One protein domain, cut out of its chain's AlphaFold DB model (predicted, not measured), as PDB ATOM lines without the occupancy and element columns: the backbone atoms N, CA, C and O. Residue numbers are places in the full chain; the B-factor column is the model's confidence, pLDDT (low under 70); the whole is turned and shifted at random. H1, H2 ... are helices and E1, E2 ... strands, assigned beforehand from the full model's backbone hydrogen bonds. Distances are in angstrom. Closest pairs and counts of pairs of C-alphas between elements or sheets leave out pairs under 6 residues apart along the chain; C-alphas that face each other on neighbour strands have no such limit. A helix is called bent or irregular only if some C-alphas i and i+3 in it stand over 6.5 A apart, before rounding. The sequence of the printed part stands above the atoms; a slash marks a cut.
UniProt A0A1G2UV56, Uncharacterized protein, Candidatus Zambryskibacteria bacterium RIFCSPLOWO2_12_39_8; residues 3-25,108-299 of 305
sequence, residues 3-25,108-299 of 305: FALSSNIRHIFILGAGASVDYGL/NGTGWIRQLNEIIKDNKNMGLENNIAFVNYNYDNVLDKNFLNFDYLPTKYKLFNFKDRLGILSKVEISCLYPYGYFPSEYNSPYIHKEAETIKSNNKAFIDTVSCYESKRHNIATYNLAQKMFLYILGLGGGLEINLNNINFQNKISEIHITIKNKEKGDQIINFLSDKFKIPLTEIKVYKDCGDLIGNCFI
ATOM      1  N   PHE A   3     266.856 233.431 269.154       92.94
ATOM      2  CA  PHE A   3     266.074 234.478 268.503       92.94
ATOM      3  C   PHE A   3     265.504 233.898 267.205       92.94
ATOM      4  O   PHE A   3     266.222 233.734 266.210       92.94
ATOM      5  N   ALA A   4     264.244 233.466 267.271       92.38
ATOM      6  CA  ALA A   4     263.572 232.761 266.187       92.38
ATOM      7  C   ALA A   4     262.824 233.751 265.290       92.38
ATOM      8  O   ALA A   4     261.899 234.431 265.722       92.38
ATOM      9  N   LEU A   5     263.214 233.802 264.022       93.94
ATOM     10  CA  LEU A   5     262.695 234.740 263.035       93.94
ATOM     11  C   LEU A   5     261.717 234.060 262.073       93.94
ATOM     12  O   LEU A   5     261.822 232.865 261.773       93.94
ATOM     13  N   SER A   6     260.782 234.837 261.527       93.00
ATOM     14  CA  SER A   6     259.836 234.337 260.530       93.00
ATOM     15  C   SER A   6     260.545 233.843 259.256       93.00
ATOM     16  O   SER A   6     261.638 234.286 258.897       93.00
ATOM     17  N   SER A   7     259.922 232.900 258.540       92.56
ATOM     18  CA  SER A   7     260.529 232.219 257.379       92.56
ATOM     19  C   SER A   7     260.919 233.145 256.223       92.56
ATOM     20  O   SER A   7     261.732 232.772 255.378       92.56
ATOM     21  N   ASN A   8     260.288 234.314 256.138       92.81
ATOM     22  CA  ASN A   8     260.473 235.299 255.080       92.81
ATOM     23  C   ASN A   8     261.600 236.302 255.365       92.81
ATOM     24  O   ASN A   8     261.973 237.037 254.448       92.81
ATOM     25  N   ILE A   9     262.173 236.318 256.574       95.75
ATOM     26  CA  ILE A   9     263.301 237.197 256.886       95.75
ATOM     27  C   ILE A   9     264.530 236.794 256.072       95.75
ATOM     28  O   ILE A   9     264.913 235.624 255.995       95.75
ATOM     29  N   ARG A  10     265.147 237.796 255.446       95.81
ATOM     30  CA  ARG A  10     266.356 237.652 254.622       95.81
ATOM     31  C   ARG A  10     267.428 238.672 254.963       95.81
ATOM     32  O   ARG A  10     268.599 238.398 254.725       95.81
ATOM     33  N   HIS A  11     267.044 239.825 255.494       97.56
ATOM     34  CA  HIS A  11     267.937 240.948 255.737       97.56
ATOM     35  C   HIS A  11     268.049 241.181 257.243       97.56
ATOM     36  O   HIS A  11     267.058 241.508 257.892       97.56
ATOM     37  N   ILE A  12     269.244 241.008 257.801       98.00
ATOM     38  CA  ILE A  12     269.502 241.259 259.220       98.00
ATOM     39  C   ILE A  12     270.358 242.509 259.344       98.00
ATOM     40  O   ILE A  12     271.496 242.543 258.874       98.00
ATOM     41  N   PHE A  13     269.812 243.527 259.993       98.19
ATOM     42  CA  PHE A  13     270.528 244.749 260.323       98.19
ATOM     43  C   PHE A  13     271.153 244.608 261.706       98.19
ATOM     44  O   PHE A  13     270.447 244.473 262.700       98.19
ATOM     45  N   ILE A  14     272.479 244.641 261.770       96.81
ATOM     46  CA  ILE A  14     273.240 244.613 263.015       96.81
ATOM     47  C   ILE A  14     273.709 246.037 263.302       96.81
ATOM     48  O   ILE A  14     274.488 246.604 262.534       96.81
ATOM     49  N   LEU A  15     273.224 246.622 264.391       95.12
ATOM     50  CA  LEU A  15     273.445 248.025 264.725       95.12
ATOM     51  C   LEU A  15     274.492 248.129 265.835       95.12
ATOM     52  O   LEU A  15     274.296 247.593 266.923       95.12
ATOM     53  N   GLY A  16     275.608 248.794 265.544       91.56
ATOM     54  CA  GLY A  16     276.577 249.238 266.547       91.56
ATOM     55  C   GLY A  16     276.388 250.712 266.910       91.56
ATOM     56  O   GLY A  16     275.603 251.422 266.277       91.56
ATOM     57  N   ALA A  17     277.160 251.197 267.888       87.94
ATOM     58  CA  ALA A  17     277.029 252.565 268.414       87.94
ATOM     59  C   ALA A  17     277.136 253.644 267.324       87.94
ATOM     60  O   ALA A  17     276.454 254.666 267.364       87.94
ATOM     61  N   GLY A  18     277.939 253.396 266.282       89.88
ATOM     62  CA  GLY A  18     278.079 254.318 265.158       89.88
ATOM     63  C   GLY A  18     276.795 254.523 264.345       89.88
ATOM     64  O   GLY A  18     276.712 255.514 263.622       89.88
ATOM     65  N   ALA A  19     275.811 253.621 264.449       92.62
ATOM     66  CA  ALA A  19     274.534 253.708 263.745       92.62
ATOM     67  C   ALA A  19     273.617 254.770 264.360       92.62
ATOM     68  O   ALA A  19     272.715 255.243 263.672       92.62
ATOM     69  N   SER A  20     273.871 255.161 265.611       93.00
ATOM     70  CA  SER A  20     273.082 256.154 266.339       93.00
ATOM     71  C   SER A  20     273.670 257.571 266.285       93.00
ATOM     72  O   SER A  20     273.009 258.532 266.676       93.00
ATOM     73  N   VAL A  21     274.884 257.732 265.741       90.25
ATOM     74  CA  VAL A  21     275.570 259.036 265.637       90.25
ATOM     75  C   VAL A  21     274.788 260.032 264.776       90.25
ATOM     76  O   VAL A  21     274.724 261.215 265.107       90.25
ATOM     77  N   ASP A  22     274.125 259.562 263.714       88.88
ATOM     78  CA  ASP A  22     273.290 260.408 262.841       88.88
ATOM     79  C   ASP A  22     272.100 261.053 263.587       88.88
ATOM     80  O   ASP A  22     271.511 262.014 263.091       88.88
ATOM     81  N   TYR A  23     271.774 260.550 264.783       92.25
ATOM     82  CA  TYR A  23     270.672 260.994 265.643       92.25
ATOM     83  C   TYR A  23     271.177 261.759 266.875       92.25
ATOM     84  O   TYR A  23     270.449 261.943 267.849       92.25
ATOM     85  N   GLY A  24     272.436 262.207 266.846       90.88
ATOM     86  CA  GLY A  24     273.044 263.021 267.897       90.88
ATOM     87  C   GLY A  24     273.638 262.237 269.064       90.88
ATOM     88  O   GLY A  24     274.162 262.867 269.981       90.88
ATOM     89  N   LEU A  25     273.599 260.898 269.045       91.88
ATOM     90  CA  LEU A  25     274.200 260.113 270.121       91.88
ATOM     91  C   LEU A  25     275.733 260.111 270.047       91.88
ATOM     92  O   LEU A  25     276.300 260.054 268.949       91.88
ATOM     93  N   ASN A 108     264.019 263.657 264.636       62.91
ATOM     94  CA  ASN A 108     263.329 263.945 263.380       62.91
ATOM     95  C   ASN A 108     264.149 264.182 262.104       62.91
ATOM     96  O   ASN A 108     264.968 265.084 261.966       62.91
ATOM     97  N   GLY A 109     263.741 263.427 261.076       65.69
ATOM     98  CA  GLY A 109     263.850 263.826 259.677       65.69
ATOM     99  C   GLY A 109     265.206 263.606 259.017       65.69
ATOM    100  O   GLY A 109     265.398 264.079 257.900       65.69
ATOM    101  N   THR A 110     266.145 262.895 259.627       80.75
ATOM    102  CA  THR A 110     267.480 262.668 259.052       80.75
ATOM    103  C   THR A 110     267.950 261.228 259.276       80.75
ATOM    104  O   THR A 110     267.201 260.382 259.768       80.75
ATOM    105  N   GLY A 111     269.177 260.933 258.846       91.25
ATOM    106  CA  GLY A 111     269.828 259.651 259.085       91.25
ATOM    107  C   GLY A 111     269.365 258.514 258.176       91.25
ATOM    108  O   GLY A 111     268.437 258.626 257.365       91.25
ATOM    109  N   TRP A 112     270.052 257.386 258.319       94.69
ATOM    110  CA  TRP A 112     269.848 256.198 257.494       94.69
ATOM    111  C   TRP A 112     268.467 255.540 257.687       94.69
ATOM    112  O   TRP A 112     267.952 254.944 256.743       94.69
ATOM    113  N   ILE A 113     267.829 255.676 258.861       95.25
ATOM    114  CA  ILE A 113     266.483 255.131 259.125       95.25
ATOM    115  C   ILE A 113     265.454 255.888 258.298       95.25
ATOM    116  O   ILE A 113     264.599 255.254 257.686       95.25
ATOM    117  N   ARG A 114     265.551 257.224 258.198       94.00
ATOM    118  CA  ARG A 114     264.668 257.982 257.303       94.00
ATOM    119  C   ARG A 114     264.817 257.488 255.870       94.00
ATOM    120  O   ARG A 114     263.815 257.236 255.213       94.00
ATOM    121  N   GLN A 115     266.050 257.333 255.394       94.25
ATOM    122  CA  GLN A 115     266.308 256.852 254.038       94.25
ATOM    123  C   GLN A 115     265.715 255.454 253.808       94.25
ATOM    124  O   GLN A 115     265.077 255.218 252.784       94.25
ATOM    125  N   LEU A 116     265.857 254.547 254.776       95.56
ATOM    126  CA  LEU A 116     265.255 253.217 254.723       95.56
ATOM    127  C   LEU A 116     263.716 253.278 254.742       95.56
ATOM    128  O   LEU A 116     263.073 252.592 253.950       95.56
ATOM    129  N   ASN A 117     263.122 254.139 255.571       95.06
ATOM    130  CA  ASN A 117     261.674 254.364 255.615       95.06
ATOM    131  C   ASN A 117     261.137 254.873 254.271       95.06
ATOM    132  O   ASN A 117     260.088 254.411 253.826       95.06
ATOM    133  N   GLU A 118     261.836 255.800 253.612       93.75
ATOM    134  CA  GLU A 118     261.463 256.298 252.279       93.75
ATOM    135  C   GLU A 118     261.498 255.169 251.246       93.75
ATOM    136  O   GLU A 118     260.530 254.970 250.513       93.75
ATOM    137  N   ILE A 119     262.555 254.349 251.256       94.00
ATOM    138  CA  ILE A 119     262.670 253.184 250.372       94.00
ATOM    139  C   ILE A 119     261.513 252.206 250.601       94.00
ATOM    140  O   ILE A 119     260.896 251.761 249.633       94.00
ATOM    141  N   ILE A 120     261.184 251.893 251.856       94.81
ATOM    142  CA  ILE A 120     260.069 251.002 252.210       94.81
ATOM    143  C   ILE A 120     258.728 251.601 251.770       94.81
ATOM    144  O   ILE A 120     257.884 250.898 251.202       94.81
ATOM    145  N   LYS A 121     258.510 252.894 252.018       93.75
ATOM    146  CA  LYS A 121     257.287 253.602 251.628       93.75
ATOM    147  C   LYS A 121     257.093 253.563 250.116       93.75
ATOM    148  O   LYS A 121     256.008 253.193 249.667       93.75
ATOM    149  N   ASP A 122     258.131 253.885 249.352       90.56
ATOM    150  CA  ASP A 122     258.033 254.083 247.904       90.56
ATOM    151  C   ASP A 122     258.069 252.767 247.111       90.56
ATOM    152  O   ASP A 122     257.507 252.688 246.019       90.56
ATOM    153  N   ASN A 123     258.645 251.692 247.667       85.50
ATOM    154  CA  ASN A 123     258.860 250.427 246.955       85.50
ATOM    155  C   ASN A 123     257.986 249.281 247.463       85.50
ATOM    156  O   ASN A 123     258.478 248.231 247.883       85.50
ATOM    157  N   LYS A 124     256.663 249.443 247.343       81.06
ATOM    158  CA  LYS A 124     255.668 248.443 247.782       81.06
ATOM    159  C   LYS A 124     255.946 247.018 247.274       81.06
ATOM    160  O   LYS A 124     255.709 246.060 247.998       81.06
ATOM    161  N   ASN A 125     256.462 246.868 246.053       81.69
ATOM    162  CA  ASN A 125     256.700 245.555 245.437       81.69
ATOM    163  C   ASN A 125     257.846 244.763 246.087       81.69
ATOM    164  O   ASN A 125     257.894 243.546 245.939       81.69
ATOM    165  N   MET A 126     258.770 245.434 246.782       81.88
ATOM    166  CA  MET A 126     259.874 244.764 247.473       81.88
ATOM    167  C   MET A 126     259.408 244.102 248.775       81.88
ATOM    168  O   MET A 126     260.011 243.125 249.219       81.88
ATOM    169  N   GLY A 127     258.348 244.644 249.389       88.56
ATOM    170  CA  GLY A 127     257.816 244.181 250.670       88.56
ATOM    171  C   GLY A 127     258.862 244.154 251.786       88.56
ATOM    172  O   GLY A 127     258.745 243.320 252.676       88.56
ATOM    173  N   LEU A 128     259.894 245.007 251.707       92.81
ATOM    174  CA  LEU A 128     261.088 244.964 252.555       92.81
ATOM    175  C   LEU A 128     260.746 244.968 254.046       92.81
ATOM    176  O   LEU A 128     261.398 244.270 254.812       92.81
ATOM    177  N   GLU A 129     259.687 245.671 254.442       93.50
ATOM    178  CA  GLU A 129     259.175 245.711 255.812       93.50
ATOM    179  C   GLU A 129     258.866 244.328 256.412       93.50
ATOM    180  O   GLU A 129     258.930 244.166 257.621       93.50
ATOM    181  N   ASN A 130     258.582 243.322 255.579       93.44
ATOM    182  CA  ASN A 130     258.299 241.957 256.018       93.44
ATOM    183  C   ASN A 130     259.551 241.065 255.988       93.44
ATOM    184  O   ASN A 130     259.480 239.898 256.349       93.44
ATOM    185  N   ASN A 131     260.686 241.570 255.506       95.00
ATOM    186  CA  ASN A 131     261.854 240.760 255.147       95.00
ATOM    187  C   ASN A 131     263.070 241.094 256.022       95.00
ATOM    188  O   ASN A 131     264.154 240.540 255.795       95.00
ATOM    189  N   ILE A 132     262.906 242.034 256.957       97.25
ATOM    190  CA  ILE A 132     263.961 242.624 257.778       97.25
ATOM    191  C   ILE A 132     263.802 242.237 259.246       97.25
ATOM    192  O   ILE A 132     262.690 242.147 259.757       97.25
ATOM    193  N   ALA A 133     264.927 242.061 259.925       97.88
ATOM    194  CA  ALA A 133     264.995 242.014 261.379       97.88
ATOM    195  C   ALA A 133     266.235 242.771 261.860       97.88
ATOM    196  O   ALA A 133     267.189 242.974 261.098       97.88
ATOM    197  N   PHE A 134     266.224 243.171 263.126       98.06
ATOM    198  CA  PHE A 134     267.302 243.936 263.738       98.06
ATOM    199  C   PHE A 134     267.992 243.153 264.860       98.06
ATOM    200  O   PHE A 134     267.377 242.371 265.584       98.06
ATOM    201  N   VAL A 135     269.290 243.395 265.010       97.06
ATOM    202  CA  VAL A 135     270.077 243.095 266.206       97.06
ATOM    203  C   VAL A 135     270.697 244.412 266.643       97.06
ATOM    204  O   VAL A 135     271.614 244.912 265.990       97.06
ATOM    205  N   ASN A 136     270.167 244.999 267.708       95.19
ATOM    206  CA  ASN A 136     270.581 246.298 268.200       95.19
ATOM    207  C   ASN A 136     271.487 246.146 269.424       95.19
ATOM    208  O   ASN A 136     271.040 245.746 270.494       95.19
ATOM    209  N   TYR A 137     272.769 246.466 269.261       92.75
ATOM    210  CA  TYR A 137     273.731 246.486 270.365       92.75
ATOM    211  C   TYR A 137     273.774 247.833 271.091       92.75
ATOM    212  O   TYR A 137     274.619 248.031 271.961       92.75
ATOM    213  N   ASN A 138     272.903 248.771 270.726       91.06
ATOM    214  CA  ASN A 138     272.827 250.064 271.380       91.06
ATOM    215  C   ASN A 138     271.754 250.033 272.467       91.06
ATOM    216  O   ASN A 138     270.679 249.470 272.274       91.06
ATOM    217  N   TYR A 139     272.027 250.706 273.584       90.50
ATOM    218  CA  TYR A 139     271.073 250.859 274.687       90.50
ATOM    219  C   TYR A 139     269.940 251.854 274.377       90.50
ATOM    220  O   TYR A 139     268.999 251.996 275.154       90.50
ATOM    221  N   ASP A 140     270.064 252.597 273.277       91.50
ATOM    222  CA  ASP A 140     269.182 253.698 272.920       91.50
ATOM    223  C   ASP A 140     267.833 253.263 272.320       91.50
ATOM    224  O   ASP A 140     267.603 252.108 271.962       91.50
ATOM    225  N   ASN A 141     266.941 254.247 272.180       89.88
ATOM    226  CA  ASN A 141     265.607 254.089 271.598       89.88
ATOM    227  C   ASN A 141     265.512 254.729 270.197       89.88
ATOM    228  O   ASN A 141     264.436 255.164 269.777       89.88
ATOM    229  N   VAL A 142     266.633 254.847 269.469       93.31
ATOM    230  CA  VAL A 142     266.666 255.458 268.125       93.31
ATOM    231  C   VAL A 142     265.785 254.666 267.168       93.31
ATOM    232  O   VAL A 142     264.997 255.259 266.427       93.31
ATOM    233  N   LEU A 143     265.888 253.335 267.193       93.31
ATOM    234  CA  LEU A 143     265.078 252.476 266.335       93.31
ATOM    235  C   LEU A 143     263.586 252.626 266.658       93.31
ATOM    236  O   LEU A 143     262.802 252.852 265.738       93.31
ATOM    237  N   ASP A 144     263.216 252.588 267.944       91.62
ATOM    238  CA  ASP A 144     261.830 252.746 268.388       91.62
ATOM    239  C   ASP A 144     261.212 254.045 267.866       91.62
ATOM    240  O   ASP A 144     260.140 254.014 267.262       91.62
ATOM    241  N   LYS A 145     261.904 255.176 268.052       90.94
ATOM    242  CA  LYS A 145     261.385 256.510 267.716       90.94
ATOM    243  C   LYS A 145     261.311 256.783 266.210       90.94
ATOM    244  O   LYS A 145     260.450 257.548 265.772       90.94
ATOM    245  N   ASN A 146     262.211 256.198 265.411       93.06
ATOM    246  CA  ASN A 146     262.392 256.595 264.009       93.06
ATOM    247  C   ASN A 146     261.898 255.561 262.990       93.06
ATOM    248  O   ASN A 146     261.499 255.943 261.887       93.06
ATOM    249  N   PHE A 147     261.950 254.263 263.285       94.38
ATOM    250  CA  PHE A 147     261.660 253.241 262.279       94.38
ATOM    251  C   PHE A 147     260.162 253.192 261.939       94.38
ATOM    252  O   PHE A 147     259.324 253.186 262.832       94.38
ATOM    253  N   LEU A 148     259.821 253.226 260.643       94.25
ATOM    254  CA  LEU A 148     258.451 253.409 260.116       94.25
ATOM    255  C   LEU A 148     257.677 254.609 260.692       94.25
ATOM    256  O   LEU A 148     256.459 254.710 260.523       94.25
ATOM    257  N   ASN A 149     258.374 255.567 261.304       91.56
ATOM    258  CA  ASN A 149     257.799 256.846 261.673       91.56
ATOM    259  C   ASN A 149     257.846 257.798 260.465       91.56
ATOM    260  O   ASN A 149     258.908 258.066 259.897       91.56
ATOM    261  N   PHE A 150     256.677 258.303 260.069       92.44
ATOM    262  CA  PHE A 150     256.487 259.178 258.908       92.44
ATOM    263  C   PHE A 150     255.977 260.574 259.292       92.44
ATOM    264  O   PHE A 150     255.395 261.274 258.457       92.44
ATOM    265  N   ASP A 151     256.168 261.010 260.536       90.06
ATOM    266  CA  ASP A 151     255.663 262.307 261.002       90.06
ATOM    267  C   ASP A 151     256.344 263.520 260.374       90.06
ATOM    268  O   ASP A 151     255.736 264.587 260.295       90.06
ATOM    269  N   TYR A 152     257.523 263.329 259.785       88.81
ATOM    270  CA  TYR A 152     258.176 264.338 258.954       88.81
ATOM    271  C   TYR A 152     257.438 264.619 257.628       88.81
ATOM    272  O   TYR A 152     257.726 265.622 256.972       88.81
ATOM    273  N   LEU A 153     256.513 263.753 257.184       91.06
ATOM    274  CA  LEU A 153     255.746 263.980 255.956       91.06
ATOM    275  C   LEU A 153     254.618 265.000 256.186       91.06
ATOM    276  O   LEU A 153     253.855 264.863 257.146       91.06
ATOM    277  N   PRO A 154     254.396 265.951 255.254       93.19
ATOM    278  CA  PRO A 154     253.257 266.859 255.336       93.19
ATOM    279  C   PRO A 154     251.922 266.104 255.393       93.19
ATOM    280  O   PRO A 154     251.696 265.163 254.625       93.19
ATOM    281  N   THR A 155     250.985 266.567 256.223       94.19
ATOM    282  CA  THR A 155     249.663 265.934 256.413       94.19
ATOM    283  C   THR A 155     248.924 265.684 255.097       94.19
ATOM    284  O   THR A 155     248.339 264.621 254.907       94.19
ATOM    285  N   LYS A 156     249.013 266.620 254.139       95.56
ATOM    286  CA  LYS A 156     248.430 266.459 252.798       95.56
ATOM    287  C   LYS A 156     248.971 265.212 252.084       95.56
ATOM    288  O   LYS A 156     248.194 264.445 251.527       95.56
ATOM    289  N   TYR A 157     250.280 264.978 252.138       93.50
ATOM    290  CA  TYR A 157     250.904 263.821 251.492       93.50
ATOM    291  C   TYR A 157     250.499 262.521 252.190       93.50
ATOM    292  O   TYR A 157     250.151 261.550 251.516       93.50
ATOM    293  N   LYS A 158     250.459 262.513 253.531       92.62
ATOM    294  CA  LYS A 158     249.978 261.356 254.302       92.62
ATOM    295  C   LYS A 158     248.542 260.975 253.919       92.62
ATOM    296  O   LYS A 158     248.264 259.800 253.717       92.62
ATOM    297  N   LEU A 159     247.646 261.954 253.768       92.56
ATOM    298  CA  LEU A 159     246.218 261.713 253.517       92.56
ATOM    299  C   LEU A 159     245.862 261.411 252.061       92.56
ATOM    300  O   LEU A 159     244.940 260.633 251.823       92.56
ATOM    301  N   PHE A 160     246.542 262.032 251.097       94.19
ATOM    302  CA  PHE A 160     246.130 261.961 249.691       94.19
ATOM    303  C   PHE A 160     247.073 261.142 248.811       94.19
ATOM    304  O   PHE A 160     246.618 260.565 247.830       94.19
ATOM    305  N   ASN A 161     248.361 261.055 249.153       93.56
ATOM    306  CA  ASN A 161     249.347 260.343 248.335       93.56
ATOM    307  C   ASN A 161     249.668 258.959 248.906       93.56
ATOM    308  O   ASN A 161     249.861 258.016 248.145       93.56
ATOM    309  N   PHE A 162     249.725 258.833 250.236       94.00
ATOM    310  CA  PHE A 162     250.259 257.634 250.889       94.00
ATOM    311  C   PHE A 162     249.304 256.951 251.868       94.00
ATOM    312  O   PHE A 162     249.717 255.993 252.515       94.00
ATOM    313  N   LYS A 163     248.040 257.380 251.967       94.62
ATOM    314  CA  LYS A 163     247.082 256.877 252.969       94.62
ATOM    315  C   LYS A 163     247.030 255.351 253.031       94.62
ATOM    316  O   LYS A 163     247.210 254.777 254.101       94.62
ATOM    317  N   ASP A 164     246.853 254.703 251.884       94.06
ATOM    318  CA  ASP A 164     246.734 253.245 251.823       94.06
ATOM    319  C   ASP A 164     248.055 252.550 252.163       94.06
ATOM    320  O   ASP A 164     248.070 251.549 252.879       94.06
ATOM    321  N   ARG A 165     249.188 253.087 251.690       94.38
ATOM    322  CA  ARG A 165     250.507 252.511 251.981       94.38
ATOM    323  C   ARG A 165     250.853 252.639 253.460       94.38
ATOM    324  O   ARG A 165     251.273 251.651 254.054       94.38
ATOM    325  N   LEU A 166     250.640 253.809 254.055       94.75
ATOM    326  CA  LEU A 166     250.879 254.037 255.479       94.75
ATOM    327  C   LEU A 166     249.932 253.201 256.347       94.75
ATOM    328  O   LEU A 166     250.373 252.668 257.355       94.75
ATOM    329  N   GLY A 167     248.678 252.994 255.928       94.25
ATOM    330  CA  GLY A 167     247.744 252.101 256.626       94.25
ATOM    331  C   GLY A 167     248.119 250.611 256.568       94.25
ATOM    332  O   GLY A 167     247.700 249.837 257.428       94.25
ATOM    333  N   ILE A 168     248.900 250.186 255.568       93.44
ATOM    334  CA  ILE A 168     249.514 248.847 255.539       93.44
ATOM    335  C   ILE A 168     250.723 248.811 256.475       93.44
ATOM    336  O   ILE A 168     250.823 247.915 257.308       93.44
ATOM    337  N   LEU A 169     251.624 249.791 256.348       95.00
ATOM    338  CA  LEU A 169     252.845 249.867 257.153       95.00
ATOM    339  C   LEU A 169     252.552 250.000 258.648       95.00
ATOM    340  O   LEU A 169     253.312 249.485 259.457       95.00
ATOM    341  N   SER A 170     251.416 250.594 259.015       92.62
ATOM    342  CA  SER A 170     251.011 250.749 260.410       92.62
ATOM    343  C   SER A 170     250.683 249.429 261.127       92.62
ATOM    344  O   SER A 170     250.348 249.451 262.306       92.62
ATOM    345  N   LYS A 171     250.665 248.301 260.407       93.12
ATOM    346  CA  LYS A 171     250.356 246.959 260.932       93.12
ATOM    347  C   LYS A 171     251.568 246.030 260.922       93.12
ATOM    348  O   LYS A 171     251.428 244.850 261.221       93.12
ATOM    349  N   VAL A 172     252.714 246.537 260.480       93.50
ATOM    350  CA  VAL A 172     253.950 245.769 260.416       93.50
ATOM    351  C   VAL A 172     254.525 245.660 261.818       93.50
ATOM    352  O   VAL A 172     254.572 246.647 262.547       93.50
ATOM    353  N   GLU A 173     255.009 244.471 262.142       93.62
ATOM    354  CA  GLU A 173     255.764 244.195 263.355       93.62
ATOM    355  C   GLU A 173     257.105 243.575 262.954       93.62
ATOM    356  O   GLU A 173     257.152 242.635 262.158       93.62
ATOM    357  N   ILE A 174     258.199 244.133 263.467       95.88
ATOM    358  CA  ILE A 174     259.564 243.730 263.137       95.88
ATOM    359  C   ILE A 174     260.300 243.329 264.400       95.88
ATOM    360  O   ILE A 174     260.425 244.107 265.344       95.88
ATOM    361  N   SER A 175     260.851 242.123 264.370       96.69
ATOM    362  CA  SER A 175     261.674 241.587 265.444       96.69
ATOM    363  C   SER A 175     262.991 242.354 265.569       96.69
ATOM    364  O   SER A 175     263.733 242.523 264.593       96.69
ATOM    365  N   CYS A 176     263.308 242.765 266.793       96.94
ATOM    366  CA  CYS A 176     264.577 243.370 267.158       96.94
ATOM    367  C   CYS A 176     265.122 242.717 268.428       96.94
ATOM    368  O   CYS A 176     264.514 242.797 269.495       96.94
ATOM    369  N   LEU A 177     266.291 242.094 268.311       96.31
ATOM    370  CA  LEU A 177     267.032 241.574 269.450       96.31
ATOM    371  C   LEU A 177     267.895 242.687 270.052       96.31
ATOM    372  O   LEU A 177     268.644 243.330 269.321       96.31
ATOM    373  N   TYR A 178     267.859 242.838 271.373       94.69
ATOM    374  CA  TYR A 178     268.717 243.725 272.161       94.69
ATOM    375  C   TYR A 178     269.608 242.893 273.095       94.69
ATOM    376  O   TYR A 178     269.236 242.639 274.245       94.69
ATOM    377  N   PRO A 179     270.791 242.438 272.635       93.38
ATOM    378  CA  PRO A 179     271.651 241.544 273.416       93.38
ATOM    379  C   PRO A 179     272.135 242.137 274.742       93.38
ATOM    380  O   PRO A 179     272.468 241.390 275.660       93.38
ATOM    381  N   TYR A 180     272.201 243.469 274.836       91.88
ATOM    382  CA  TYR A 180     272.696 244.191 276.019       91.88
ATOM    383  C   TYR A 180     271.566 244.746 276.875       91.88
ATOM    384  O   TYR A 180     271.826 245.499 277.808       91.88
ATOM    385  N   GLY A 181     270.323 244.394 276.540       92.69
ATOM    386  CA  GLY A 181     269.163 245.118 277.019       92.69
ATOM    387  C   GLY A 181     269.027 246.490 276.361       92.69
ATOM    388  O   GLY A 181     269.703 246.806 275.378       92.69
ATOM    389  N   TYR A 182     268.115 247.298 276.884       91.75
ATOM    390  CA  TYR A 182     267.831 248.641 276.381       91.75
ATOM    391  C   TYR A 182     267.338 249.540 277.505       91.75
ATOM    392  O   TYR A 182     266.732 249.079 278.475       91.75
ATOM    393  N   PHE A 183     267.553 250.847 277.368       90.50
ATOM    394  CA  PHE A 183     267.020 251.803 278.323       90.50
ATOM    395  C   PHE A 183     265.500 251.911 278.178       90.50
ATOM    396  O   PHE A 183     265.015 252.225 277.085       90.50
ATOM    397  N   PRO A 184     264.725 251.719 279.262       79.75
ATOM    398  CA  PRO A 184     263.279 251.885 279.213       79.75
ATOM    399  C   PRO A 184     262.906 253.291 278.735       79.75
ATOM    400  O   PRO A 184     263.413 254.276 279.280       79.75
ATOM    401  N   SER A 185     262.002 253.376 277.758       78.38
ATOM    402  CA  SER A 185     261.417 254.625 277.262       78.38
ATOM    403  C   SER A 185     259.918 254.656 277.527       78.38
ATOM    404  O   SER A 185     259.260 253.617 277.492       78.38
ATOM    405  N   GLU A 186     259.371 255.853 277.730       78.88
ATOM    406  CA  GLU A 186     257.919 256.075 277.720       78.88
ATOM    407  C   GLU A 186     257.315 255.838 276.329       78.88
ATOM    408  O   GLU A 186     256.143 255.484 276.202       78.88
ATOM    409  N   TYR A 187     258.121 256.000 275.276       79.69
ATOM    410  CA  TYR A 187     257.704 255.707 273.916       79.69
ATOM    411  C   TYR A 187     257.830 254.209 273.639       79.69
ATOM    412  O   TYR A 187     258.935 253.667 273.571       79.69
ATOM    413  N   ASN A 188     256.694 253.545 273.432       78.31
ATOM    414  CA  ASN A 188     256.670 252.172 272.951       78.31
ATOM    415  C   ASN A 188     256.319 252.155 271.463       78.31
ATOM    416  O   ASN A 188     255.197 252.501 271.083       78.31
ATOM    417  N   SER A 189     257.284 251.778 270.624       84.94
ATOM    418  CA  SER A 189     257.061 251.696 269.184       84.94
ATOM    419  C   SER A 189     256.037 250.602 268.877       84.94
ATOM    420  O   SER A 189     256.224 249.469 269.318       84.94
ATOM    421  N   PRO A 190     254.985 250.881 268.089       87.25
ATOM    422  CA  PRO A 190     254.061 249.839 267.651       87.25
ATOM    423  C   PRO A 190     254.675 248.914 266.587       87.25
ATOM    424  O   PRO A 190     254.043 247.933 266.212       87.25
ATOM    425  N   TYR A 191     255.872 249.234 266.078       92.62
ATOM    426  CA  TYR A 191     256.500 248.534 264.955       92.62
ATOM    427  C   TYR A 191     257.629 247.595 265.370       92.62
ATOM    428  O   TYR A 191     257.947 246.671 264.626       92.62
ATOM    429  N   ILE A 192     258.272 247.843 266.514       94.38
ATOM    430  CA  ILE A 192     259.458 247.102 266.950       94.38
ATOM    431  C   ILE A 192     259.076 246.127 268.060       94.38
ATOM    432  O   ILE A 192     258.775 246.526 269.184       94.38
ATOM    433  N   HIS A 193     259.148 244.833 267.754       94.25
ATOM    434  CA  HIS A 193     259.032 243.767 268.737       94.25
ATOM    435  C   HIS A 193     260.391 243.530 269.395       94.25
ATOM    436  O   HIS A 193     261.298 242.966 268.779       94.25
ATOM    437  N   LYS A 194     260.545 244.002 270.634       92.81
ATOM    438  CA  LYS A 194     261.810 243.949 271.371       92.81
ATOM    439  C   LYS A 194     261.968 242.628 272.108       92.81
ATOM    440  O   LYS A 194     261.160 242.297 272.970       92.81
ATOM    441  N   GLU A 195     263.060 241.931 271.827       93.06
ATOM    442  CA  GLU A 195     263.501 240.760 272.576       93.06
ATOM    443  C   GLU A 195     264.816 241.076 273.288       93.06
ATOM    444  O   GLU A 195     265.796 241.457 272.652       93.06
ATOM    445  N   ALA A 196     264.850 240.911 274.607       91.25
ATOM    446  CA  ALA A 196     266.049 241.091 275.416       91.25
ATOM    447  C   ALA A 196     266.088 240.033 276.521       91.25
ATOM    448  O   ALA A 196     265.065 239.715 277.125       91.25
ATOM    449  N   GLU A 197     267.275 239.489 276.779       88.75
ATOM    450  CA  GLU A 197     267.517 238.602 277.913       88.75
ATOM    451  C   GLU A 197     268.975 238.757 278.365       88.75
ATOM    452  O   GLU A 197     269.888 238.185 277.765       88.75
ATOM    453  N   THR A 198     269.211 239.515 279.431       89.69
ATOM    454  CA  THR A 198     270.530 239.690 280.049       89.69
ATOM    455  C   THR A 198     270.663 238.824 281.307       89.69
ATOM    456  O   THR A 198     269.775 238.034 281.648       89.69
ATOM    457  N   ILE A 199     271.801 238.911 281.998       87.25
ATOM    458  CA  ILE A 199     271.985 238.295 283.324       87.25
ATOM    459  C   ILE A 199     271.151 238.977 284.425       87.25
ATOM    460  O   ILE A 199     270.906 238.355 285.457       87.25
ATOM    461  N   LYS A 200     270.680 240.211 284.198       87.62
ATOM    462  CA  LYS A 200     269.838 240.990 285.121       87.62
ATOM    463  C   LYS A 200     268.335 240.794 284.877       87.62
ATOM    464  O   LYS A 200     267.525 241.159 285.732       87.62
ATOM    465  N   SER A 201     267.944 240.194 283.750       85.81
ATOM    466  CA  SER A 201     266.535 239.988 283.402       85.81
ATOM    467  C   SER A 201     265.752 239.271 284.506       85.81
ATOM    468  O   SER A 201     266.233 238.327 285.134       85.81
ATOM    469  N   ASN A 202     264.503 239.701 284.703       84.19
ATOM    470  CA  ASN A 202     263.586 239.285 285.777       84.19
ATOM    471  C   ASN A 202     263.949 239.766 287.191       84.19
ATOM    472  O   ASN A 202     263.197 239.487 288.129       84.19
ATOM    473  N   ASN A 203     265.032 240.527 287.367       84.31
ATOM    474  CA  ASN A 203     265.370 241.122 288.652       84.31
ATOM    475  C   ASN A 203     264.974 242.605 288.705       84.31
ATOM    476  O   ASN A 203     265.636 243.465 288.137       84.31
ATOM    477  N   LYS A 204     263.893 242.909 289.433       80.75
ATOM    478  CA  LYS A 204     263.332 244.271 289.542       80.75
ATOM    479  C   LYS A 204     264.245 245.282 290.241       80.75
ATOM    480  O   LYS A 204     263.936 246.468 290.204       80.75
ATOM    481  N   ALA A 205     265.301 244.827 290.914       79.06
ATOM    482  CA  ALA A 205     266.257 245.717 291.561       79.06
ATOM    483  C   ALA A 205     267.195 246.412 290.560       79.06
ATOM    484  O   ALA A 205     267.816 247.400 290.934       79.06
ATOM    485  N   PHE A 206     267.268 245.924 289.318       78.88
ATOM    486  CA  PHE A 206     268.250 246.360 288.332       78.88
ATOM    487  C   PHE A 206     267.590 246.949 287.087       78.88
ATOM    488  O   PHE A 206     266.491 246.547 286.690       78.88
ATOM    489  N   ILE A 207     268.303 247.857 286.420       80.38
ATOM    490  CA  ILE A 207     268.026 248.159 285.013       80.38
ATOM    491  C   ILE A 207     268.494 246.941 284.207       80.38
ATOM    492  O   ILE A 207     269.618 246.475 284.387       80.38
ATOM    493  N   ASP A 208     267.637 246.407 283.330       84.56
ATOM    494  CA  ASP A 208     267.972 245.267 282.466       84.56
ATOM    495  C   ASP A 208     268.888 245.718 281.314       84.56
ATOM    496  O   ASP A 208     268.498 245.709 280.150       84.56
ATOM    497  N   THR A 209     270.081 246.197 281.675       89.75
ATOM    498  CA  THR A 209     271.176 246.617 280.799       89.75
ATOM    499  C   THR A 209     272.506 246.157 281.377       89.75
ATOM    500  O   THR A 209     272.742 246.280 282.583       89.75
ATOM    501  N   VAL A 210     273.375 245.632 280.518       89.25
ATOM    502  CA  VAL A 210     274.673 245.058 280.905       89.25
ATOM    503  C   VAL A 210     275.772 245.526 279.969       89.25
ATOM    504  O   VAL A 210     275.492 245.898 278.829       89.25
ATOM    505  N   SER A 211     277.023 245.455 280.425       87.50
ATOM    506  CA  SER A 211     278.179 245.721 279.570       87.50
ATOM    507  C   SER A 211     278.187 244.792 278.350       87.50
ATOM    508  O   SER A 211     277.788 243.625 278.426       87.50
ATOM    509  N   CYS A 212     278.709 245.270 277.216       85.31
ATOM    510  CA  CYS A 212     278.826 244.460 276.001       85.31
ATOM    511  C   CYS A 212     279.597 243.140 276.215       85.31
ATOM    512  O   CYS A 212     279.305 242.129 275.563       85.31
ATOM    513  N   TYR A 213     280.529 243.121 277.171       85.00
ATOM    514  CA  TYR A 213     281.319 241.946 277.537       85.00
ATOM    515  C   TYR A 213     280.543 240.891 278.342       85.00
ATOM    516  O   TYR A 213     280.952 239.731 278.383       85.00
ATOM    517  N   GLU A 214     279.415 241.262 278.943       87.25
ATOM    518  CA  GLU A 214     278.566 240.380 279.758       87.25
ATOM    519  C   GLU A 214     277.353 239.855 278.986       87.25
ATOM    520  O   GLU A 214     276.481 239.166 279.525       87.25
ATOM    521  N   SER A 215     277.293 240.169 277.693       85.75
ATOM    522  CA  SER A 215     276.220 239.726 276.824       85.75
ATOM    523  C   SER A 215     276.151 238.209 276.706       85.75
ATOM    524  O   SER A 215     277.154 237.501 276.560       85.75
ATOM    525  N   LYS A 216     274.922 237.688 276.752       89.00
ATOM    526  CA  LYS A 216     274.684 236.262 276.543       89.00
ATOM    527  C   LYS A 216     274.981 235.893 275.091       89.00
ATOM    528  O   LYS A 216     274.942 236.713 274.180       89.00
ATOM    529  N   ARG A 217     275.225 234.603 274.854       91.44
ATOM    530  CA  ARG A 217     275.266 234.074 273.487       91.44
ATOM    531  C   ARG A 217     273.855 233.949 272.912       91.44
ATOM    532  O   ARG A 217     272.961 233.371 273.547       91.44
ATOM    533  N   HIS A 218     273.686 234.411 271.679       92.69
ATOM    534  CA  HIS A 218     272.438 234.363 270.927       92.69
ATOM    535  C   HIS A 218     272.587 233.503 269.672       92.69
ATOM    536  O   HIS A 218     273.529 233.663 268.895       92.69
ATOM    537  N   ASN A 219     271.631 232.601 269.461       94.50
ATOM    538  CA  ASN A 219     271.496 231.869 268.206       94.50
ATOM    539  C   ASN A 219     270.336 232.469 267.417       94.50
ATOM    540  O   ASN A 219     269.207 232.478 267.902       94.50
ATOM    541  N   ILE A 220     270.615 232.939 266.209       94.69
ATOM    542  CA  ILE A 220     269.630 233.493 265.288       94.69
ATOM    543  C   ILE A 220     269.333 232.460 264.210       94.69
ATOM    544  O   ILE A 220     270.240 231.941 263.549       94.69
ATOM    545  N   ALA A 221     268.053 232.178 264.017       92.62
ATOM    546  CA  ALA A 221     267.583 231.273 262.984       92.62
ATOM    547  C   ALA A 221     266.234 231.744 262.457       92.62
ATOM    548  O   ALA A 221     265.386 232.182 263.231       92.62
ATOM    549  N   THR A 222     266.012 231.609 261.156       91.88
ATOM    550  CA  THR A 222     264.657 231.666 260.609       91.88
ATOM    551  C   THR A 222     264.028 230.276 260.662       91.88
ATOM    552  O   THR A 222     264.731 229.262 260.636       91.88
ATOM    553  N   TYR A 223     262.697 230.194 260.652       90.00
ATOM    554  CA  TYR A 223     262.004 228.900 260.527       90.00
ATOM    555  C   TYR A 223     262.337 228.146 259.224       90.00
ATOM    556  O   TYR A 223     262.108 226.942 259.130       90.00
ATOM    557  N   ASN A 224     262.899 228.824 258.218       91.38
ATOM    558  CA  ASN A 224     263.399 228.212 256.993       91.38
ATOM    559  C   ASN A 224     264.934 228.264 256.952       91.38
ATOM    560  O   ASN A 224     265.512 229.175 256.364       91.38
ATOM    561  N   LEU A 225     265.602 227.250 257.506       90.00
ATOM    562  CA  LEU A 225     267.071 227.186 257.576       90.00
ATOM    563  C   LEU A 225     267.778 227.219 256.207       90.00
ATOM    564  O   LEU A 225     268.933 227.635 256.116       90.00
ATOM    565  N   ALA A 226     267.093 226.820 255.130       90.12
ATOM    566  CA  ALA A 226     267.634 226.886 253.771       90.12
ATOM    567  C   ALA A 226     267.653 228.319 253.203       90.12
ATOM    568  O   ALA A 226     268.309 228.582 252.192       90.12
ATOM    569  N   GLN A 227     266.936 229.253 253.835       90.56
ATOM    570  CA  GLN A 227     266.899 230.649 253.427       90.56
ATOM    571  C   GLN A 227     268.281 231.284 253.604       90.56
ATOM    572  O   GLN A 227     268.856 231.293 254.692       90.56
ATOM    573  N   LYS A 228     268.791 231.848 252.508       92.94
ATOM    574  CA  LYS A 228     269.986 232.693 252.490       92.94
ATOM    575  C   LYS A 228     269.719 234.005 253.222       92.94
ATOM    576  O   LYS A 228     268.665 234.606 252.990       92.94
ATOM    577  N   MET A 229     270.685 234.449 254.025       95.69
ATOM    578  CA  MET A 229     270.629 235.731 254.730       95.69
ATOM    579  C   MET A 229     271.708 236.706 254.267       95.69
ATOM    580  O   MET A 229     272.812 236.305 253.894       95.69
ATOM    581  N   PHE A 230     271.368 237.984 254.353       97.69
ATOM    582  CA  PHE A 230     272.218 239.131 254.075       97.69
ATOM    583  C   PHE A 230     272.389 239.910 255.376       97.69
ATOM    584  O   PHE A 230     271.394 240.231 256.033       97.69
ATOM    585  N   LEU A 231     273.633 240.187 255.756       98.06
ATOM    586  CA  LEU A 231     273.933 240.961 256.957       98.06
ATOM    587  C   LEU A 231     274.277 242.397 256.575       98.06
ATOM    588  O   LEU A 231     275.078 242.625 255.673       98.06
ATOM    589  N   TYR A 232     273.707 243.356 257.292       97.88
ATOM    590  CA  TYR A 232     273.977 244.782 257.139       97.88
ATOM    591  C   TYR A 232     274.476 245.304 258.479       97.88
ATOM    592  O   TYR A 232     273.688 245.488 259.401       97.88
ATOM    593  N   ILE A 233     275.786 245.494 258.614       96.06
ATOM    594  CA  ILE A 233     276.416 245.895 259.873       96.06
ATOM    595  C   ILE A 233     276.709 247.394 259.834       96.06
ATOM    596  O   ILE A 233     277.644 247.854 259.173       96.06
ATOM    597  N   LEU A 234     275.872 248.157 260.532       94.88
ATOM    598  CA  LEU A 234     275.884 249.615 260.527       94.88
ATOM    599  C   LEU A 234     276.626 250.138 261.754       94.88
ATOM    600  O   LEU A 234     276.382 249.708 262.880       94.88
ATOM    601  N   GLY A 235     277.502 251.117 261.538       88.38
ATOM    602  CA  GLY A 235     278.141 251.844 262.627       88.38
ATOM    603  C   GLY A 235     279.147 251.024 263.425       88.38
ATOM    604  O   GLY A 235     279.112 251.053 264.656       88.38
ATOM    605  N   LEU A 236     280.034 250.304 262.729       78.62
ATOM    606  CA  LEU A 236     281.093 249.505 263.346       78.62
ATOM    607  C   LEU A 236     281.895 250.317 264.377       78.62
ATOM    608  O   LEU A 236     282.414 251.393 264.071       78.62
ATOM    609  N   GLY A 237     282.000 249.775 265.593       73.75
ATOM    610  CA  GLY A 237     282.698 250.377 266.730       73.75
ATOM    611  C   GLY A 237     283.562 249.367 267.491       73.75
ATOM    612  O   GLY A 237     283.674 248.209 267.093       73.75
ATOM    613  N   GLY A 238     284.171 249.806 268.599       64.75
ATOM    614  CA  GLY A 238     285.182 249.039 269.347       64.75
ATOM    615  C   GLY A 238     284.726 247.684 269.903       64.75
ATOM    616  O   GLY A 238     285.563 246.806 270.071       64.75
ATOM    617  N   GLY A 239     283.422 247.484 270.122       74.69
ATOM    618  CA  GLY A 239     282.867 246.216 270.612       74.69
ATOM    619  C   GLY A 239     282.625 245.150 269.536       74.69
ATOM    620  O   GLY A 239     282.301 244.022 269.875       74.69
ATOM    621  N   LEU A 240     282.781 245.460 268.242       82.06
ATOM    622  CA  LEU A 240     282.315 244.602 267.141       82.06
ATOM    623  C   LEU A 240     282.692 243.118 267.278       82.06
ATOM    624  O   LEU A 240     281.835 242.255 267.104       82.06
ATOM    625  N   GLU A 241     283.963 242.822 267.548       85.06
ATOM    626  CA  GLU A 241     284.446 241.440 267.624       85.06
ATOM    627  C   GLU A 241     283.786 240.681 268.782       85.06
ATOM    628  O   GLU A 241     283.347 239.545 268.605       85.06
ATOM    629  N   ILE A 242     283.645 241.324 269.944       84.88
ATOM    630  CA  ILE A 242     282.972 240.763 271.125       84.88
ATOM    631  C   ILE A 242     281.501 240.505 270.800       84.88
ATOM    632  O   ILE A 242     281.029 239.373 270.925       84.88
ATOM    633  N   ASN A 243     280.815 241.530 270.284       87.50
ATOM    634  CA  ASN A 243     279.410 241.478 269.889       87.50
ATOM    635  C   ASN A 243     279.152 240.291 268.943       87.50
ATOM    636  O   ASN A 243     278.288 239.447 269.178       87.50
ATOM    637  N   LEU A 244     279.933 240.192 267.864       91.06
ATOM    638  CA  LEU A 244     279.728 239.168 266.843       91.06
ATOM    639  C   LEU A 244     280.192 237.782 267.292       91.06
ATOM    640  O   LEU A 244     279.647 236.784 266.828       91.06
ATOM    641  N   ASN A 245     281.133 237.666 268.226       90.88
ATOM    642  CA  ASN A 245     281.482 236.368 268.803       90.88
ATOM    643  C   ASN A 245     280.348 235.769 269.643       90.88
ATOM    644  O   ASN A 245     280.201 234.543 269.663       90.88
ATOM    645  N   ASN A 246     279.503 236.611 270.240       90.50
ATOM    646  CA  ASN A 246     278.321 236.190 270.989       90.50
ATOM    647  C   ASN A 246     277.075 235.961 270.124       90.50
ATOM    648  O   ASN A 246     276.042 235.549 270.651       90.50
ATOM    649  N   ILE A 247     277.168 236.123 268.802       92.31
ATOM    650  CA  ILE A 247     276.086 235.800 267.872       92.31
ATOM    651  C   ILE A 247     276.454 234.619 266.973       92.31
ATOM    652  O   ILE A 247     277.568 234.520 266.447       92.31
ATOM    653  N   ASN A 248     275.503 233.713 266.773       93.69
ATOM    654  CA  ASN A 248     275.613 232.617 265.819       93.69
ATOM    655  C   ASN A 248     274.380 232.601 264.925       93.69
ATOM    656  O   ASN A 248     273.260 232.696 265.415       93.69
ATOM    657  N   PHE A 249     274.584 232.429 263.623       94.69
ATOM    658  CA  PHE A 249     273.498 232.258 262.667       94.69
ATOM    659  C   PHE A 249     273.428 230.799 262.230       94.69
ATOM    660  O   PHE A 249     274.444 230.219 261.849       94.69
ATOM    661  N   GLN A 250     272.237 230.205 262.286       93.75
ATOM    662  CA  GLN A 250     272.018 228.846 261.779       93.75
ATOM    663  C   GLN A 250     271.829 228.832 260.257       93.75
ATOM    664  O   GLN A 250     272.253 227.898 259.580       93.75
ATOM    665  N   ASN A 251     271.207 229.876 259.712       94.62
ATOM    666  CA  ASN A 251     271.075 230.071 258.274       94.62
ATOM    667  C   ASN A 251     272.422 230.430 257.632       94.62
ATOM    668  O   ASN A 251     273.265 231.101 258.232       94.62
ATOM    669  N   LYS A 252     272.589 230.068 256.355       94.06
ATOM    670  CA  LYS A 252     273.772 230.448 255.574       94.06
ATOM    671  C   LYS A 252     273.795 231.955 255.295       94.06
ATOM    672  O   LYS A 252     272.909 232.482 254.612       94.06
ATOM    673  N   ILE A 253     274.867 232.616 255.730       96.88
ATOM    674  CA  ILE A 253     275.175 233.995 255.338       96.88
ATOM    675  C   ILE A 253     275.683 234.002 253.897       96.88
ATOM    676  O   ILE A 253     276.567 233.226 253.537       96.88
ATOM    677  N   SER A 254     275.063 234.823 253.053       96.44
ATOM    678  CA  SER A 254     275.392 234.919 251.626       96.44
ATOM    679  C   SER A 254     276.181 236.162 251.275       96.44
ATOM    680  O   SER A 254     277.008 236.080 250.380       96.44
ATOM    681  N   GLU A 255     275.932 237.271 251.968       97.94
ATOM    682  CA  GLU A 255     276.630 238.535 251.755       97.94
ATOM    683  C   GLU A 255     276.662 239.332 253.061       97.94
ATOM    684  O   GLU A 255     275.739 239.227 253.883       97.94
ATOM    685  N   ILE A 256     277.711 240.133 253.243       98.12
ATOM    686  CA  ILE A 256     277.841 241.055 254.371       98.12
ATOM    687  C   ILE A 256     278.141 242.453 253.836       98.12
ATOM    688  O   ILE A 256     279.116 242.671 253.124       98.12
ATOM    689  N   HIS A 257     277.328 243.421 254.229       97.69
ATOM    690  CA  HIS A 257     277.493 244.835 253.924       97.69
ATOM    691  C   HIS A 257     277.883 245.566 255.200       97.69
ATOM    692  O   HIS A 257     277.181 245.454 256.203       97.69
ATOM    693  N   ILE A 258     278.980 246.317 255.184       95.75
ATOM    694  CA  ILE A 258     279.507 246.976 256.382       95.75
ATOM    695  C   ILE A 258     279.853 248.438 256.147       95.75
ATOM    696  O   ILE A 258     280.234 248.833 255.047       95.75
ATOM    697  N   THR A 259     279.798 249.235 257.208       92.88
ATOM    698  CA  THR A 259     280.334 250.603 257.216       92.88
ATOM    699  C   THR A 259     281.626 250.655 258.025       92.88
ATOM    700  O   THR A 259     281.600 250.314 259.208       92.88
ATOM    701  N   ILE A 260     282.733 251.129 257.451       85.38
ATOM    702  CA  ILE A 260     284.010 251.274 258.174       85.38
ATOM    703  C   ILE A 260     284.413 252.751 258.207       85.38
ATOM    704  O   ILE A 260     284.845 253.305 257.197       85.38
ATOM    705  N   LYS A 261     284.320 253.386 259.386       77.69
ATOM    706  CA  LYS A 261     284.808 254.765 259.579       77.69
ATOM    707  C   LYS A 261     286.339 254.830 259.671       77.69
ATOM    708  O   LYS A 261     286.943 255.715 259.075       77.69
ATOM    709  N   ASN A 262     286.971 253.891 260.384       78.94
ATOM    710  CA  ASN A 262     288.431 253.811 260.479       78.94
ATOM    711  C   ASN A 262     288.995 252.868 259.406       78.94
ATOM    712  O   ASN A 262     289.029 251.652 259.598       78.94
ATOM    713  N   LYS A 263     289.454 253.445 258.291       78.88
ATOM    714  CA  LYS A 263     289.993 252.696 257.146       78.88
ATOM    715  C   LYS A 263     291.211 251.837 257.495       78.88
ATOM    716  O   LYS A 263     291.367 250.782 256.896       78.88
ATOM    717  N   GLU A 264     292.023 252.238 258.471       82.94
ATOM    718  CA  GLU A 264     293.231 251.500 258.876       82.94
ATOM    719  C   GLU A 264     292.896 250.127 259.470       82.94
ATOM    720  O   GLU A 264     293.680 249.190 259.361       82.94
ATOM    721  N   LYS A 265     291.701 249.983 260.057       82.25
ATOM    722  CA  LYS A 265     291.199 248.710 260.594       82.25
ATOM    723  C   LYS A 265     290.387 247.902 259.580       82.25
ATOM    724  O   LYS A 265     289.870 246.844 259.932       82.25
ATOM    725  N   GLY A 266     290.241 248.389 258.346       86.56
ATOM    726  CA  GLY A 266     289.355 247.802 257.341       86.56
ATOM    727  C   GLY A 266     289.673 246.339 257.047       86.56
ATOM    728  O   GLY A 266     288.804 245.486 257.215       86.56
ATOM    729  N   ASP A 267     290.924 246.038 256.702       90.50
ATOM    730  CA  ASP A 267     291.341 244.676 256.342       90.50
ATOM    731  C   ASP A 267     291.208 243.701 257.518       90.50
ATOM    732  O   ASP A 267     290.728 242.581 257.345       90.50
ATOM    733  N   GLN A 268     291.562 244.136 258.733       91.00
ATOM    734  CA  GLN A 268     291.385 243.333 259.947       91.00
ATOM    735  C   GLN A 268     289.910 242.961 260.154       91.00
ATOM    736  O   GLN A 268     289.595 241.795 260.391       91.00
ATOM    737  N   ILE A 269     289.006 243.937 260.033       91.06
ATOM    738  CA  ILE A 269     287.563 243.732 260.204       91.06
ATOM    739  C   ILE A 269     287.019 242.782 259.132       91.06
ATOM    740  O   ILE A 269     286.263 241.867 259.451       91.06
ATOM    741  N   ILE A 270     287.394 242.976 257.866       94.00
ATOM    742  CA  ILE A 270     286.922 242.139 256.754       94.00
ATOM    743  C   ILE A 270     287.393 240.691 256.940       94.00
ATOM    744  O   ILE A 270     286.588 239.768 256.807       94.00
ATOM    745  N   ASN A 271     288.661 240.486 257.306       95.06
ATOM    746  CA  ASN A 271     289.207 239.154 257.574       95.06
ATOM    747  C   ASN A 271     288.486 238.477 258.747       95.06
ATOM    748  O   ASN A 271     288.055 237.332 258.618       95.06
ATOM    749  N   PHE A 272     288.255 239.204 259.846       94.88
ATOM    750  CA  PHE A 272     287.474 238.700 260.976       94.88
ATOM    751  C   PHE A 272     286.068 238.244 260.554       94.88
ATOM    752  O   PHE A 272     285.638 237.148 260.912       94.88
ATOM    753  N   LEU A 273     285.349 239.050 259.764       95.38
ATOM    754  CA  LEU A 273     283.999 238.717 259.292       95.38
ATOM    755  C   LEU A 273     283.996 237.497 258.362       95.38
ATOM    756  O   LEU A 273     283.144 236.617 258.510       95.38
ATOM    757  N   SER A 274     284.963 237.423 257.444       96.69
ATOM    758  CA  SER A 274     285.182 236.264 256.570       96.69
ATOM    759  C   SER A 274     285.371 234.991 257.392       96.69
ATOM    760  O   SER A 274     284.680 233.992 257.174       96.69
ATOM    761  N   ASP A 275     286.240 235.038 258.401       95.94
ATOM    762  CA  ASP A 275     286.553 233.886 259.242       95.94
ATOM    763  C   ASP A 275     285.400 233.488 260.161       95.94
ATOM    764  O   ASP A 275     285.137 232.291 260.328       95.94
ATOM    765  N   LYS A 276     284.698 234.464 260.743       94.94
ATOM    766  CA  LYS A 276     283.569 234.233 261.651       94.94
ATOM    767  C   LYS A 276     282.369 233.636 260.920       94.94
ATOM    768  O   LYS A 276     281.774 232.684 261.422       94.94
ATOM    769  N   PHE A 277     282.020 234.164 259.747       94.94
ATOM    770  CA  PHE A 277     280.833 233.738 258.993       94.94
ATOM    771  C   PHE A 277     281.130 232.748 257.864       94.94
ATOM    772  O   PHE A 277     280.199 232.300 257.195       94.94
ATOM    773  N   LYS A 278     282.402 232.370 257.676       95.06
ATOM    774  CA  LYS A 278     282.865 231.441 256.628       95.06
ATOM    775  C   LYS A 278     282.396 231.874 255.238       95.06
ATOM    776  O   LYS A 278     281.870 231.073 254.464       95.06
ATOM    777  N   ILE A 279     282.583 233.157 254.942       96.19
ATOM    778  CA  ILE A 279     282.151 233.800 253.703       96.19
ATOM    779  C   ILE A 279     283.369 234.348 252.939       96.19
ATOM    780  O   ILE A 279     284.272 234.879 253.578       96.19
ATOM    781  N   PRO A 280     283.437 234.233 251.599       96.88
ATOM    782  CA  PRO A 280     284.546 234.796 250.832       96.88
ATOM    783  C   PRO A 280     284.661 236.315 250.996       96.88
ATOM    784  O   PRO A 280     283.651 237.015 251.019       96.88
ATOM    785  N   LEU A 281     285.895 236.830 250.989       96.50
ATOM    786  CA  LEU A 281     286.178 238.273 251.047       96.50
ATOM    787  C   LEU A 281     285.444 239.068 249.949       96.50
ATOM    788  O   LEU A 281     285.044 240.203 250.174       96.50
ATOM    789  N   THR A 282     285.224 238.463 248.776       96.44
ATOM    790  CA  THR A 282     284.513 239.080 247.640       96.44
ATOM    791  C   THR A 282     283.031 239.347 247.903       96.44
ATOM    792  O   THR A 282     282.429 240.152 247.198       96.44
ATOM    793  N   GLU A 283     282.443 238.684 248.898       97.88
ATOM    794  CA  GLU A 283     281.041 238.845 249.308       97.88
ATOM    795  C   GLU A 283     280.901 239.772 250.531       97.88
ATOM    796  O   GLU A 283     279.828 239.873 251.131       97.88
ATOM    797  N   ILE A 284     281.987 240.445 250.929       97.31
ATOM    798  CA  ILE A 284     281.982 241.471 251.971       97.31
ATOM    799  C   ILE A 284     282.132 242.835 251.296       97.31
ATOM    800  O   ILE A 284     283.178 243.159 250.734       97.31
ATOM    801  N   LYS A 285     281.080 243.653 251.349       96.38
ATOM    802  CA  LYS A 285     281.037 244.979 250.720       96.38
ATOM    803  C   LYS A 285     281.168 246.076 251.762       96.38
ATOM    804  O   LYS A 285     280.457 246.080 252.767       96.38
ATOM    805  N   VAL A 286     282.056 247.028 251.495       94.31
ATOM    806  CA  VAL A 286     282.343 248.149 252.394       94.31
ATOM    807  C   VAL A 286     281.753 249.434 251.840       94.31
ATOM    808  O   VAL A 286     281.949 249.765 250.672       94.31
ATOM    809  N   TYR A 287     281.079 250.168 252.713       93.88
ATOM    810  CA  TYR A 287     280.437 251.444 252.432       93.88
ATOM    811  C   TYR A 287     281.015 252.535 253.322       93.88
ATOM    812  O   TYR A 287     281.548 252.270 254.409       93.88
ATOM    813  N   LYS A 288     280.910 253.776 252.853       89.94
ATOM    814  CA  LYS A 288     281.486 254.936 253.537       89.94
ATOM    815  C   LYS A 288     280.793 255.213 254.871       89.94
ATOM    816  O   LYS A 288     281.454 255.481 255.871       89.94
ATOM    817  N   ASP A 289     279.469 255.164 254.871       91.44
ATOM    818  CA  ASP A 289     278.618 255.467 256.016       91.44
ATOM    819  C   ASP A 289     277.281 254.713 255.918       91.44
ATOM    820  O   ASP A 289     277.031 253.972 254.963       91.44
ATOM    821  N   CYS A 290     276.440 254.849 256.947       94.19
ATOM    822  CA  CYS A 290     275.165 254.142 257.027       94.19
ATOM    823  C   CYS A 290     274.217 254.536 255.886       94.19
ATOM    824  O   CYS A 290     273.541 253.668 255.340       94.19
ATOM    825  N   GLY A 291     274.189 255.811 255.490       93.56
ATOM    826  CA  GLY A 291     273.351 256.283 254.385       93.56
ATOM    827  C   GLY A 291     273.814 255.751 253.027       93.56
ATOM    828  O   GLY A 291     272.995 255.307 252.221       93.56
ATOM    829  N   ASP A 292     275.128 255.714 252.793       93.69
ATOM    830  CA  ASP A 292     275.746 255.113 251.606       93.69
ATOM    831  C   ASP A 292     275.413 253.617 251.499       93.69
ATOM    832  O   ASP A 292     274.992 253.145 250.440       93.69
ATOM    833  N   LEU A 293     275.497 252.878 252.609       95.75
ATOM    834  CA  LEU A 293     275.107 251.466 252.660       95.75
ATOM    835  C   LEU A 293     273.632 251.280 252.290       95.75
ATOM    836  O   LEU A 293     273.324 250.502 251.383       95.75
ATOM    837  N   ILE A 294     272.718 252.000 252.952       95.62
ATOM    838  CA  ILE A 294     271.278 251.900 252.668       95.62
ATOM    839  C   ILE A 294     270.987 252.275 251.211       95.62
ATOM    840  O   ILE A 294     270.251 251.570 250.516       95.62
ATOM    841  N   GLY A 295     271.610 253.353 250.734       92.94
ATOM    842  CA  GLY A 295     271.437 253.874 249.387       92.94
ATOM    843  C   GLY A 295     271.825 252.873 248.308       92.94
ATOM    844  O   GLY A 295     271.057 252.628 247.384       92.94
ATOM    845  N   ASN A 296     272.984 252.239 248.443       93.50
ATOM    846  CA  ASN A 296     273.476 251.302 247.434       93.50
ATOM    847  C   ASN A 296     272.802 249.926 247.492       93.50
ATOM    848  O   ASN A 296     272.749 249.234 246.474       93.50
ATOM    849  N   CYS A 297     272.320 249.509 248.666       94.00
ATOM    850  CA  CYS A 297     271.752 248.174 248.845       94.00
ATOM    851  C   CYS A 297     270.260 248.100 248.510       94.00
ATOM    852  O   CYS A 297     269.800 247.052 248.057       94.00
ATOM    853  N   PHE A 298     269.505 249.179 248.740       91.94
ATOM    854  CA  PHE A 298     268.041 249.116 248.720       91.94
ATOM    855  C   PHE A 298     267.360 250.161 247.836       91.94
ATOM    856  O   PHE A 298     266.174 249.999 247.548       91.94
ATOM    857  N   ILE A 299     268.057 251.202 247.363       82.38
ATOM    858  CA  ILE A 299     267.459 252.087 246.357       82.38
ATOM    859  C   ILE A 299     267.297 251.270 245.069       82.38
ATOM    860  O   ILE A 299     268.272 250.678 244.590       82.38
TER     861      ILE A 299
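AT A GLANCE: This is residues 3 to 25 and 108 to 299 of the 305 residues of an uncharacterized protein of Candidatus Zambryskibacteria bacterium RIFCSPLOWO2_12_39_8 (UniProt A0A1G2UV56). A strongly twisted parallel sheet of seven strands, in the order E5 E4 E3 E2 E7 E9 E10, runs through the middle, with H2 and H7 over one face and H6 over the other. A small parallel sheet, E1 E6 E8, covers part of H6's face, H1 packs on H7, and H3 and H4 lie farthest out. The 215 printed residues include seven named helices and ten named strands, in the order E1 E2 H1 E3 H2 H3 H4 E4 E5 E6 E7 H5 E8 E9 H6 E10 H7; the class is mixed, with 106 residues, under half, in named elements. The whole is compact, with a radius of gyration of the C-alphas of 17.1 A and spans of 50 by 48 by 36 A.

HOW THE PARTS SIT: Look first at E5, residues 192 to 195, E4, 174 to 177, E3, 132 to 136, E2, 11 to 15, E7, 229 to 234, E9, 253 to 259, and E10, 284 to 287. Across these neighbours find, within hydrogen-bond range, N 195 and O 176 at 2.9 A, N 177 and O 134 at 2.9 A, N 135 and O 13 at 2.8 A, N 14 and O 232 at 2.8 A, N 233 and O 257 at 2.8 A, and N 287 and O 258 at 2.8 A. H6, residues 263 to 277, is over E9 and E10 at a height over the sheet of 9.7 A; E9, H6, E10 form a strand-helix-strand unit, parallel neighbours with a helix between, its crossover right-handed. H7, residues 290 to 298, is on the opposite face at 8.6 A, giving three layers, helices on both faces. H2, residues 142 to 146, is on H7's face, only just over E3, on which 3 of its C-alphas fall. H1, residues 111 to 122, touches H7 at a shallow tilt of 22 degrees, the same way, the C-alphas of Trp 112 and Gly 291 closest at 4.7 A. H3, residues 155 to 160, and H4, 163 to 169, are close but not clearly touching, C-alphas 158 and 166 closest at 7.5 A; E3, H2 H3 H4, E4 form another unit. H5, residues 240 to 245, only grazes the large sheet. In the small sheet, E6, residues 218 to 222, has N 5 and O 221 at 2.8 A with E1, 3 to 5, and N 220 and O 248 at 2.8 A with E8, 247 to 249. Every O i to N i+4 pair is within range in H1, H2, H3, H4, H5 and H7, and 9 of 11 in H6.

IN THESE COORDINATES: Find C-alpha 3, where E1 begins, at (266.074, 234.478, 268.503). E9 runs 17.5 A from (275.175, 233.995, 255.338), H1 17.2 A and H6 21.1 A; H6 is irregular, C-alphas 264 and 267 being 7.5 A apart. H7 ends at (268.041, 249.116, 248.720).

THE WHOLE: The two C-alphas farthest apart, Lys 156 and Asp 275, are 50.6 A apart. Residues 26 to 107 are not printed; C-alphas 25 and 108 are 13.4 A apart across this cut. The links E4 to E5 and E5 to E6 are long, 14 and 22 residues. Mean pLDDT of the printed part is 91.0; residues 108, 109 and 238 are under 70.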